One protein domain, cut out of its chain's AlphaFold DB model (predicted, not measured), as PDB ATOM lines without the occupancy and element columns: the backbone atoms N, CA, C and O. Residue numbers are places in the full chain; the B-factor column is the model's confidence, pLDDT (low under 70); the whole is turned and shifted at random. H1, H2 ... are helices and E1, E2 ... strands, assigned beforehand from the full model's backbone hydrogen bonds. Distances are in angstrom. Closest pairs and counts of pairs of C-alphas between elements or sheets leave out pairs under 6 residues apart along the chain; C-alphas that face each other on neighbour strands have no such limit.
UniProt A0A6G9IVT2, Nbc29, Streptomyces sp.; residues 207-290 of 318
ATOM      1  N   VAL A 207       7.016  43.316  80.911       90.00
ATOM      2  CA  VAL A 207       7.780  44.420  80.343       90.00
ATOM      3  C   VAL A 207       8.569  43.884  79.161       90.00
ATOM      4  O   VAL A 207       9.264  42.882  79.294       90.00
ATOM      5  N   LEU A 208       8.439  44.541  78.017       89.62
ATOM      6  CA  LEU A 208       9.201  44.252  76.813       89.62
ATOM      7  C   LEU A 208      10.192  45.393  76.597       89.62
ATOM      8  O   LEU A 208       9.793  46.551  76.486       89.62
ATOM      9  N   LEU A 209      11.474  45.061  76.540       89.12
ATOM     10  CA  LEU A 209      12.532  45.988  76.165       89.12
ATOM     11  C   LEU A 209      12.970  45.675  74.735       89.12
ATOM     12  O   LEU A 209      13.310  44.533  74.429       89.12
ATOM     13  N   ARG A 210      12.968  46.694  73.881       87.56
ATOM     14  CA  ARG A 210      13.540  46.659  72.538       87.56
ATOM     15  C   ARG A 210      14.841  47.449  72.560       87.56
ATOM     16  O   ARG A 210      14.808  48.629  72.900       87.56
ATOM     17  N   LEU A 211      15.945  46.811  72.193       85.31
ATOM     18  CA  LEU A 211      17.245  47.463  72.027       85.31
ATOM     19  C   LEU A 211      17.734  47.242  70.598       85.31
ATOM     20  O   LEU A 211      17.654  46.119  70.097       85.31
ATOM     21  N   CYS A 212      18.228  48.300  69.963       83.06
ATOM     22  CA  CYS A 212      18.888  48.204  68.668       83.06
ATOM     23  C   CYS A 212      20.321  47.688  68.853       83.06
ATOM     24  O   CYS A 212      20.969  47.971  69.857       83.06
ATOM     25  N   SER A 213      20.818  46.913  67.902       77.81
ATOM     26  CA  SER A 213      22.196  46.432  67.831       77.81
ATOM     27  C   SER A 213      22.593  46.307  66.369       77.81
ATOM     28  O   SER A 213      21.777  45.903  65.548       77.81
ATOM     29  N   TRP A 214      23.846  46.589  66.041       73.69
ATOM     30  CA  TRP A 214      24.350  46.415  64.683       73.69
ATOM     31  C   TRP A 214      24.906  45.000  64.512       73.69
ATOM     32  O   TRP A 214      25.839  44.613  65.215       73.69
ATOM     33  N   VAL A 215      24.331  44.219  63.592       71.94
ATOM     34  CA  VAL A 215      24.858  42.887  63.236       71.94
ATOM     35  C   VAL A 215      26.137  43.046  62.413       71.94
ATOM     36  O   VAL A 215      27.136  42.369  62.651       71.94
ATOM     37  N   ASP A 216      26.118  44.000  61.487       71.25
ATOM     38  CA  ASP A 216      27.279  44.527  60.780       71.25
ATOM     39  C   ASP A 216      27.057  46.014  60.454       71.25
ATOM     40  O   ASP A 216      26.041  46.589  60.834       71.25
ATOM     41  N   ASN A 217      27.999  46.649  59.750       67.25
ATOM     42  CA  ASN A 217      27.957  48.088  59.460       67.25
ATOM     43  C   ASN A 217      26.731  48.557  58.648       67.25
ATOM     44  O   ASN A 217      26.536  49.763  58.518       67.25
ATOM     45  N   ASN A 218      25.964  47.641  58.055       67.69
ATOM     46  CA  ASN A 218      24.848  47.949  57.167       67.69
ATOM     47  C   ASN A 218      23.534  47.278  57.592       67.69
ATOM     48  O   ASN A 218      22.524  47.500  56.925       67.69
ATOM     49  N   ASN A 219      23.536  46.466  58.651       70.12
ATOM     50  CA  ASN A 219      22.383  45.662  59.038       70.12
ATOM     51  C   ASN A 219      22.048  45.860  60.528       70.12
ATOM     52  O   ASN A 219      22.575  45.130  61.382       70.12
ATOM     53  N   PRO A 220      21.212  46.859  60.868       73.69
ATOM     54  CA  PRO A 220      20.717  47.022  62.223       73.69
ATOM     55  C   PRO A 220      19.695  45.926  62.538       73.69
ATOM     56  O   PRO A 220      18.880  45.525  61.709       73.69
ATOM     57  N   ASP A 221      19.722  45.447  63.773       76.19
ATOM     58  CA  ASP A 221      18.774  44.481  64.295       76.19
ATOM     59  C   ASP A 221      18.218  44.932  65.641       76.19
ATOM     60  O   ASP A 221      18.892  45.564  66.447       76.19
ATOM     61  N   SER A 222      16.967  44.578  65.911       77.50
ATOM     62  CA  SER A 222      16.333  44.835  67.202       77.50
ATOM     63  C   SER A 222      16.210  43.551  68.009       77.50
ATOM     64  O   SER A 222      15.480  42.630  67.617       77.50
ATOM     65  N   GLY A 223      16.870  43.534  69.166       78.62
ATOM     66  CA  GLY A 223      16.681  42.539  70.212       78.62
ATOM     67  C   GLY A 223      15.438  42.848  71.045       78.62
ATOM     68  O   GLY A 223      15.210  43.993  71.438       78.62
ATOM     69  N   TYR A 224      14.641  41.818  71.330       83.00
ATOM     70  CA  TYR A 224      13.411  41.906  72.118       83.00
ATOM     71  C   TYR A 224      13.527  41.039  73.372       83.00
ATOM     72  O   TYR A 224      13.657  39.818  73.272       83.00
ATOM     73  N   PHE A 225      13.465  41.670  74.543       87.62
ATOM     74  CA  PHE A 225      13.718  41.040  75.840       87.62
ATOM     75  C   PHE A 225      12.495  41.158  76.750       87.62
ATOM     76  O   PHE A 225      12.004  42.266  76.989       87.62
ATOM     77  N   LEU A 226      12.009  40.031  77.270       90.25
ATOM     78  CA  LEU A 226      10.869  39.978  78.179       90.25
ATOM     79  C   LEU A 226      11.301  39.925  79.641       90.25
ATOM     80  O   LEU A 226      12.222  39.213  80.042       90.25
ATOM     81  N   PHE A 227      10.553  40.646  80.468       90.19
ATOM     82  CA  PHE A 227      10.746  40.678  81.908       90.19
ATOM     83  C   PHE A 227       9.414  40.559  82.644       90.19
ATOM     84  O   PHE A 227       8.392  41.124  82.248       90.19
ATOM     85  N   ASP A 228       9.459  39.878  83.785       88.56
ATOM     86  CA  ASP A 228       8.349  39.759  84.737       88.56
ATOM     87  C   ASP A 228       8.127  41.037  85.571       88.56
ATOM     88  O   ASP A 228       7.159  41.150  86.326       88.56
ATOM     89  N   SER A 229       9.044  42.002  85.467       87.62
ATOM     90  CA  SER A 229       9.059  43.199  86.291       87.62
ATOM     91  C   SER A 229       9.834  44.343  85.640       87.62
ATOM     92  O   SER A 229      10.857  44.164  84.982       87.62
ATOM     93  N   PHE A 230       9.370  45.566  85.904       87.12
ATOM     94  CA  PHE A 230      10.046  46.792  85.473       87.12
ATOM     95  C   PHE A 230      11.445  46.935  86.086       87.12
ATOM     96  O   PHE A 230      12.360  47.420  85.432       87.12
ATOM     97  N   ALA A 231      11.632  46.468  87.324       87.25
ATOM     98  CA  ALA A 231      12.931  46.500  87.989       87.25
ATOM     99  C   ALA A 231      13.978  45.636  87.267       87.25
ATOM    100  O   ALA A 231      15.119  46.072  87.122       87.25
ATOM    101  N   ALA A 232      13.595  44.445  86.792       88.44
ATOM    102  CA  ALA A 232      14.490  43.577  86.032       88.44
ATOM    103  C   ALA A 232      14.838  44.179  84.663       88.44
ATOM    104  O   ALA A 232      16.013  44.214  84.303       88.44
ATOM    105  N   ALA A 233      13.843  44.725  83.953       90.25
ATOM    106  CA  ALA A 233      14.062  45.406  82.676       90.25
ATOM    107  C   ALA A 233      15.010  46.606  82.821       90.25
ATOM    108  O   ALA A 233      15.938  46.769  82.034       90.25
ATOM    109  N   ARG A 234      14.817  47.413  83.872       90.38
ATOM    110  CA  ARG A 234      15.681  48.552  84.187       90.38
ATOM    111  C   ARG A 234      17.116  48.129  84.476       90.38
ATOM    112  O   ARG A 234      18.032  48.711  83.916       90.38
ATOM    113  N   ALA A 235      17.306  47.119  85.324       89.75
ATOM    114  CA  ALA A 235      18.641  46.625  85.646       89.75
ATOM    115  C   ALA A 235      19.377  46.116  84.396       89.75
ATOM    116  O   ALA A 235      20.556  46.406  84.229       89.75
ATOM    117  N   PHE A 236      18.671  45.405  83.511       91.00
ATOM    118  CA  PHE A 236      19.233  44.933  82.250       91.00
ATOM    119  C   PHE A 236      19.583  46.085  81.301       91.00
ATOM    120  O   PHE A 236      20.672  46.093  80.742       91.00
ATOM    121  N   ALA A 237      18.698  47.071  81.139       89.75
ATOM    122  CA  ALA A 237      18.956  48.232  80.289       89.75
ATOM    123  C   ALA A 237      20.117  49.095  80.812       89.75
ATOM    124  O   ALA A 237      20.948  49.529  80.023       89.75
ATOM    125  N   ASP A 238      20.208  49.307  82.131       89.44
ATOM    126  CA  ASP A 238      21.318  50.038  82.756       89.44
ATOM    127  C   ASP A 238      22.661  49.294  82.553       89.44
ATOM    128  O   ASP A 238      23.686  49.933  82.334       89.44
ATOM    129  N   GLU A 239      22.672  47.955  82.593       89.69
ATOM    130  CA  GLU A 239      23.860  47.145  82.268       89.69
ATOM    131  C   GLU A 239      24.207  47.233  80.774       89.69
ATOM    132  O   GLU A 239      25.361  47.484  80.421       89.69
ATOM    133  N   ALA A 240      23.204  47.087  79.905       87.69
ATOM    134  CA  ALA A 240      23.348  47.146  78.454       87.69
ATOM    135  C   ALA A 240      23.881  48.499  77.966       87.69
ATOM    136  O   ALA A 240      24.686  48.515  77.044       87.69
ATOM    137  N   LEU A 241      23.497  49.604  78.617       85.56
ATOM    138  CA  LEU A 241      23.983  50.955  78.309       85.56
ATOM    139  C   LEU A 241      25.507  51.080  78.432       85.56
ATOM    140  O   LEU A 241      26.125  51.877  77.740       85.56
ATOM    141  N   THR A 242      26.110  50.311  79.340       80.88
ATOM    142  CA  THR A 242      27.560  50.342  79.586       80.88
ATOM    143  C   THR A 242      28.351  49.367  78.716       80.88
ATOM    144  O   THR A 242      29.574  49.299  78.838       80.88
ATOM    145  N   GLY A 243      27.666  48.566  77.895       79.94
ATOM    146  CA  GLY A 243      28.282  47.591  77.005       79.94
ATOM    147  C   GLY A 243      28.254  48.044  75.548       79.94
ATOM    148  O   GLY A 243      27.392  48.808  75.143       79.94
ATOM    149  N   ASP A 244      29.145  47.477  74.737       70.75
ATOM    150  CA  ASP A 244      29.283  47.826  73.313       70.75
ATOM    151  C   ASP A 244      28.268  47.099  72.402       70.75
ATOM    152  O   ASP A 244      28.384  47.124  71.179       70.75
ATOM    153  N   ASN A 245      27.310  46.373  72.985       72.75
ATOM    154  CA  ASN A 245      26.445  45.448  72.247       72.75
ATOM    155  C   ASN A 245      25.190  46.109  71.666       72.75
ATOM    156  O   ASN A 245      24.578  45.534  70.768       72.75
ATOM    157  N   PHE A 246      24.768  47.252  72.210       76.56
ATOM    158  CA  PHE A 246      23.492  47.873  71.868       76.56
ATOM    159  C   PHE A 246      23.654  49.358  71.597       76.56
ATOM    160  O   PHE A 246      24.365  50.059  72.312       76.56
ATOM    161  N   ASP A 247      22.933  49.816  70.584       72.12
ATOM    162  CA  ASP A 247      22.804  51.216  70.241       72.12
ATOM    163  C   ASP A 247      21.554  51.789  70.914       72.12
ATOM    164  O   ASP A 247      20.436  51.275  70.777       72.12
ATOM    165  N   PHE A 248      21.779  52.828  71.706       69.81
ATOM    166  CA  PHE A 248      20.751  53.533  72.457       69.81
ATOM    167  C   PHE A 248      20.408  54.888  71.837       69.81
ATOM    168  O   PHE A 248      19.453  55.515  72.300       69.81
ATOM    169  N   GLU A 249      21.174  55.364  70.854       64.06
ATOM    170  CA  GLU A 249      20.928  56.659  70.228       64.06
ATOM    171  C   GLU A 249      19.722  56.585  69.278       64.06
ATOM    172  O   GLU A 249      19.437  55.544  68.679       64.06
ATOM    173  N   ASP A 250      18.982  57.696  69.179       54.25
ATOM    174  CA  ASP A 250      18.004  57.887  68.105       54.25
ATOM    175  C   ASP A 250      18.793  57.945  66.801       54.25
ATOM    176  O   ASP A 250      19.581  58.871  66.580       54.25
ATOM    177  N   GLY A 251      18.585  56.956  65.950       51.81
ATOM    178  CA  GLY A 251      19.005  57.074  64.571       51.81
ATOM    179  C   GLY A 251      18.004  57.904  63.753       51.81
ATOM    180  O   GLY A 251      17.037  58.450  64.292       51.81
ATOM    181  N   ASP A 252      18.265  58.092  62.460       47.69
ATOM    182  CA  ASP A 252      17.515  59.048  61.629       47.69
ATOM    183  C   ASP A 252      16.060  58.590  61.346       47.69
ATOM    184  O   ASP A 252      15.235  59.409  60.925       47.69
ATOM    185  N   ASP A 253      15.727  57.322  61.635       53.16
ATOM    186  CA  ASP A 253      14.419  56.693  61.406       53.16
ATOM    187  C   ASP A 253      13.777  56.139  62.706       53.16
ATOM    188  O   ASP A 253      14.466  55.742  63.643       53.16
ATOM    189  N   GLU A 254      12.434  56.032  62.759       50.59
ATOM    190  CA  GLU A 254      11.656  55.494  63.912       50.59
ATOM    191  C   GLU A 254      12.007  54.029  64.292       50.59
ATOM    192  O   GLU A 254      11.496  53.474  65.273       50.59
ATOM    193  N   GLU A 255      12.872  53.392  63.501       53.19
ATOM    194  CA  GLU A 255      13.374  52.028  63.645       53.19
ATOM    195  C   GLU A 255      14.668  51.945  64.468       53.19
ATOM    196  O   GLU A 255      15.047  50.851  64.887       53.19
ATOM    197  N   GLU A 256      15.314  53.062  64.779       60.28
ATOM    198  CA  GLU A 256      16.589  53.100  65.497       60.28
ATOM    199  C   GLU A 256      16.352  53.545  66.960       60.28
ATOM    200  O   GLU A 256      15.470  54.354  67.243       60.28
ATOM    201  N   GLY A 257      17.060  52.939  67.921       71.00
ATOM    202  CA  GLY A 257      16.990  53.311  69.344       71.00
ATOM    203  C   GLY A 257      16.310  52.313  70.298       71.00
ATOM    204  O   GLY A 257      15.915  51.195  69.947       71.00
ATOM    205  N   ALA A 258      16.215  52.717  71.570       84.00
ATOM    206  CA  ALA A 258      15.784  51.875  72.687       84.00
ATOM    207  C   ALA A 258      14.362  52.214  73.167       84.00
ATOM    208  O   ALA A 258      14.065  53.353  73.529       84.00
ATOM    209  N   PHE A 259      13.492  51.205  73.264       86.00
ATOM    210  CA  PHE A 259      12.095  51.372  73.684       86.00
ATOM    211  C   PHE A 259      11.708  50.401  74.789       86.00
ATOM    212  O   PHE A 259      12.092  49.231  74.790       86.00
ATOM    213  N   LEU A 260      10.868  50.875  75.702       88.00
ATOM    214  CA  LEU A 260      10.277  50.072  76.757       88.00
ATOM    215  C   LEU A 260       8.757  50.059  76.637       88.00
ATOM    216  O   LEU A 260       8.110  51.104  76.667       88.00
ATOM    217  N   TYR A 261       8.188  48.864  76.618       87.19
ATOM    218  CA  TYR A 261       6.752  48.643  76.599       87.19
ATOM    219  C   TYR A 261       6.332  47.952  77.892       87.19
ATOM    220  O   TYR A 261       6.914  46.945  78.295       87.19
ATOM    221  N   VAL A 262       5.307  48.479  78.559       87.44
ATOM    222  CA  VAL A 262       4.736  47.875  79.767       87.44
ATOM    223  C   VAL A 262       3.313  47.432  79.465       87.44
ATOM    224  O   VAL A 262       2.410  48.262  79.337       87.44
ATOM    225  N   HIS A 263       3.118  46.118  79.391       86.81
ATOM    226  CA  HIS A 263       1.817  45.502  79.188       86.81
ATOM    227  C   HIS A 263       1.176  45.143  80.534       86.81
ATOM    228  O   HIS A 263       1.803  44.544  81.415       86.81
ATOM    229  N   ARG A 264      -0.105  45.494  80.687       86.25
ATOM    230  CA  ARG A 264      -0.945  45.091  81.818       86.25
ATOM    231  C   ARG A 264      -2.271  44.553  81.283       86.25
ATOM    232  O   ARG A 264      -2.905  45.252  80.493       86.25
ATOM    233  N   PRO A 265      -2.727  43.371  81.739       84.81
ATOM    234  CA  PRO A 265      -4.005  42.810  81.320       84.81
ATOM    235  C   PRO A 265      -5.151  43.826  81.414       84.81
ATOM    236  O   PRO A 265      -5.402  44.408  82.470       84.81
ATOM    237  N   GLY A 266      -5.850  44.045  80.299       80.44
ATOM    238  CA  GLY A 266      -7.002  44.950  80.230       80.44
ATOM    239  C   GLY A 266      -6.677  46.449  80.223       80.44
ATOM    240  O   GLY A 266      -7.598  47.256  80.361       80.44
ATOM    241  N   GLN A 267      -5.410  46.840  80.064       81.69
ATOM    242  CA  GLN A 267      -4.993  48.236  79.925       81.69
ATOM    243  C   GLN A 267      -4.264  48.454  78.592       81.69
ATOM    244  O   GLN A 267      -3.634  47.523  78.092       81.69
ATOM    245  N   PRO A 268      -4.310  49.673  78.020       80.31
ATOM    246  CA  PRO A 268      -3.427  50.033  76.917       80.31
ATOM    247  C   PRO A 268      -1.959  49.857  77.314       80.31
ATOM    248  O   PRO A 268      -1.590  50.120  78.465       80.31
ATOM    249  N   VAL A 269      -1.127  49.442  76.363       81.19
ATOM    250  CA  VAL A 269       0.316  49.315  76.578       81.19
ATOM    251  C   VAL A 269       0.902  50.706  76.790       81.19
ATOM    252  O   VAL A 269       0.587  51.654  76.072       81.19
ATOM    253  N   ALA A 270       1.748  50.836  77.808       84.81
ATOM    254  CA  ALA A 270       2.510  52.056  78.018       84.81
ATOM    255  C   ALA A 270       3.850  51.948  77.284       84.81
ATOM    256  O   ALA A 270       4.655  51.080  77.621       84.81
ATOM    257  N   GLU A 271       4.076  52.831  76.315       85.50
ATOM    258  CA  GLU A 271       5.324  52.961  75.558       85.50
ATOM    259  C   GLU A 271       6.186  54.084  76.146       85.50
ATOM    260  O   GLU A 271       5.698  55.178  76.448       85.50
ATOM    261  N   TYR A 272       7.478  53.807  76.302       85.75
ATOM    262  CA  TYR A 272       8.485  54.772  76.709       85.75
ATOM    263  C   TYR A 272       9.675  54.677  75.759       85.75
ATOM    264  O   TYR A 272      10.392  53.680  75.753       85.75
ATOM    265  N   ASP A 273       9.897  55.742  75.004       86.19
ATOM    266  CA  ASP A 273      11.156  55.981  74.309       86.19
ATOM    267  C   ASP A 273      12.253  56.235  75.361       86.19
ATOM    268  O   ASP A 273      12.156  57.165  76.177       86.19
ATOM    269  N   LEU A 274      13.223  55.318  75.411       86.12
ATOM    270  CA  LEU A 274      14.383  55.387  76.292       86.12
ATOM    271  C   LEU A 274      15.557  56.101  75.622       86.12
ATOM    272  O   LEU A 274      16.334  56.715  76.352       86.12
ATOM    273  N   GLY A 275      15.676  56.051  74.292       82.81
ATOM    274  CA  GLY A 275      16.770  56.677  73.545       82.81
ATOM    275  C   GLY A 275      16.826  58.181  73.791       82.81
ATOM    276  O   GLY A 275      17.835  58.701  74.274       82.81
ATOM    277  N   SER A 276      15.685  58.869  73.684       83.62
ATOM    278  CA  SER A 276      15.590  60.307  73.998       83.62
ATOM    279  C   SER A 276      15.830  60.666  75.477       83.62
ATOM    280  O   SER A 276      15.887  61.845  75.850       83.62
ATOM    281  N   ARG A 277      15.974  59.662  76.352       85.62
ATOM    282  CA  ARG A 277      16.222  59.809  77.796       85.62
ATOM    283  C   ARG A 277      17.647  59.457  78.199       85.62
ATOM    284  O   ARG A 277      17.983  59.597  79.380       85.62
ATOM    285  N   VAL A 278      18.477  59.018  77.262       86.19
ATOM    286  CA  VAL A 278      19.889  58.745  77.508       86.19
ATOM    287  C   VAL A 278      20.619  60.069  77.721       86.19
ATOM    288  O   VAL A 278      20.513  61.027  76.957       86.19
ATOM    289  N   ARG A 279      21.354  60.153  78.828       85.38
ATOM    290  CA  ARG A 279      22.242  61.270  79.137       85.38
ATOM    291  C   ARG A 279      23.633  60.929  78.645       85.38
ATOM    292  O   ARG A 279      24.229  59.971  79.125       85.38
ATOM    293  N   ILE A 280      24.151  61.777  77.771       84.38
ATOM    294  CA  ILE A 280      25.533  61.699  77.311       84.38
ATOM    295  C   ILE A 280      26.463  62.343  78.347       84.38
ATOM    296  O   ILE A 280      26.217  63.460  78.825       84.38
ATOM    297  N   GLY A 281      27.510  61.607  78.709       82.50
ATOM    298  CA  GLY A 281      28.578  62.017  79.604       82.50
ATOM    299  C   GLY A 281      29.493  63.080  78.993       82.50
ATOM    300  O   GLY A 281      29.367  63.500  77.844       82.50
ATOM    301  N   SER A 282      30.449  63.567  79.785       83.00
ATOM    302  CA  SER A 282      31.404  64.591  79.321       83.00
ATOM    303  C   SER A 282      32.420  64.087  78.289       83.00
ATOM    304  O   SER A 282      33.091  64.895  77.650       83.00
ATOM    305  N   ASP A 283      32.575  62.773  78.185       82.62
ATOM    306  CA  ASP A 283      33.395  62.044  77.217       82.62
ATOM    307  C   ASP A 283      32.689  61.811  75.875       82.62
ATOM    308  O   ASP A 283      33.362  61.454  74.912       82.62
ATOM    309  N   GLY A 284      31.390  62.111  75.784       78.69
ATOM    310  CA  GLY A 284      30.591  61.886  74.582       78.69
ATOM    311  C   GLY A 284      29.927  60.512  74.532       78.69
ATOM    312  O   GLY A 284      29.253  60.244  73.550       78.69
ATOM    313  N   GLU A 285      30.069  59.696  75.579       80.50
ATOM    314  CA  GLU A 285      29.488  58.352  75.664       80.50
ATOM    315  C   GLU A 285      28.193  58.346  76.505       80.50
ATOM    316  O   GLU A 285      28.011  59.218  77.369       80.50
ATOM    317  N   PRO A 286      27.284  57.376  76.309       81.94
ATOM    318  CA  PRO A 286      26.123  57.184  77.178       81.94
ATOM    319  C   PRO A 286      26.512  56.951  78.655       81.94
ATOM    320  O   PRO A 286      27.240  56.020  78.981       81.94
ATOM    321  N   ASP A 287      26.008  57.784  79.578       84.06
ATOM    322  CA  ASP A 287      26.304  57.702  81.026       84.06
ATOM    323  C   ASP A 287      25.156  57.051  81.813       84.06
ATOM    324  O   ASP A 287      25.362  56.169  82.646       84.06
ATOM    325  N   ARG A 288      23.914  57.491  81.572       87.25
ATOM    326  CA  ARG A 288      22.734  56.961  82.276       87.25
ATOM    327  C   ARG A 288      21.436  57.185  81.513       87.25
ATOM    328  O   ARG A 288      21.313  58.152  80.766       87.25
ATOM    329  N   ILE A 289      20.418  56.391  81.827       87.31
ATOM    330  CA  ILE A 289      19.042  56.617  81.370       87.31
ATOM    331  C   ILE A 289      18.283  57.426  82.435       87.31
ATOM    332  O   ILE A 289      18.179  57.020  83.599       87.31
ATOM    333  N   ASP A 290      17.723  58.579  82.059       88.38
ATOM    334  CA  ASP A 290      16.786  59.331  82.902       88.38
ATOM    335  C   ASP A 290      15.407  58.641  82.863       88.38
ATOM    336  O   ASP A 290      14.488  59.028  82.130       88.38
TER     337      ASP A 290
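AT A GLANCE: This is residues 207 to 290 of the 318 residues of the protein "Nbc29" of Streptomyces sp. (UniProt A0A6G9IVT2). What is the main picture? A twisted four-stranded sheet, E2 E1 E3 E4, has one helix, H1, along one face, and a small hairpin, E5 and E6, packs on H1 through E6. What makes up the whole? The printed part has 84 residues with one named helix and six named strands, in the order E1 E2 H1 E3 E4 E5 E6; both sheets are antiparallel and the class is mixed, helices and strands. It is compact, with a radius of gyration of the C-alphas of 13.0 A, and spans 42 by 28 by 18 A.

HOW THE PARTS SIT: How do the first strands pair? E1, residues 207 to 216, and E2, residues 219 to 227, form an antiparallel hairpin, with N 211 and O 223 3.0 A apart. Where is the helix? H1, residues 230 to 241, is on the sheet at a height of 9.3 A, in two layers, helix over one face; its closest C-alphas to E1 are Phe 230 and Val 207, 6.1 A apart. Every O i to N i+4 pair in H1 is within hydrogen-bond range. What follows? E3, residues 259 to 263, is antiparallel to E1, N 208 to O 261 being 2.9 A, and forms a hairpin with E4, residues 270 to 273, N 260 to O 272 being 2.8 A. E2, H1 and E3 make a split strand-helix-strand unit, E1 between its strands, with a right-handed crossover. E5, residues 278 to 280, and E6, residues 286 to 289, form a hairpin, N 279 to O 288 being 2.8 A; the closest C-alphas of H1 and E6 are Leu 241 and Pro 286, 6.7 A apart.

IN THESE COORDINATES: Where does E1 begin? C-alpha 207 is at (7.780, 44.420, 80.343). Where does E6 end? C-alpha 289 is at (19.042, 56.617, 81.370). How long are the longer elements? E1 measures 27.6 A, E2 26.1 A and H1 16.2 A.

THE WHOLE: Which link is long? H1 to E3, with 17 residues; the printed part has no cut. Where is confidence low? Residues 217 to 218 and 248 to 256 are under 70.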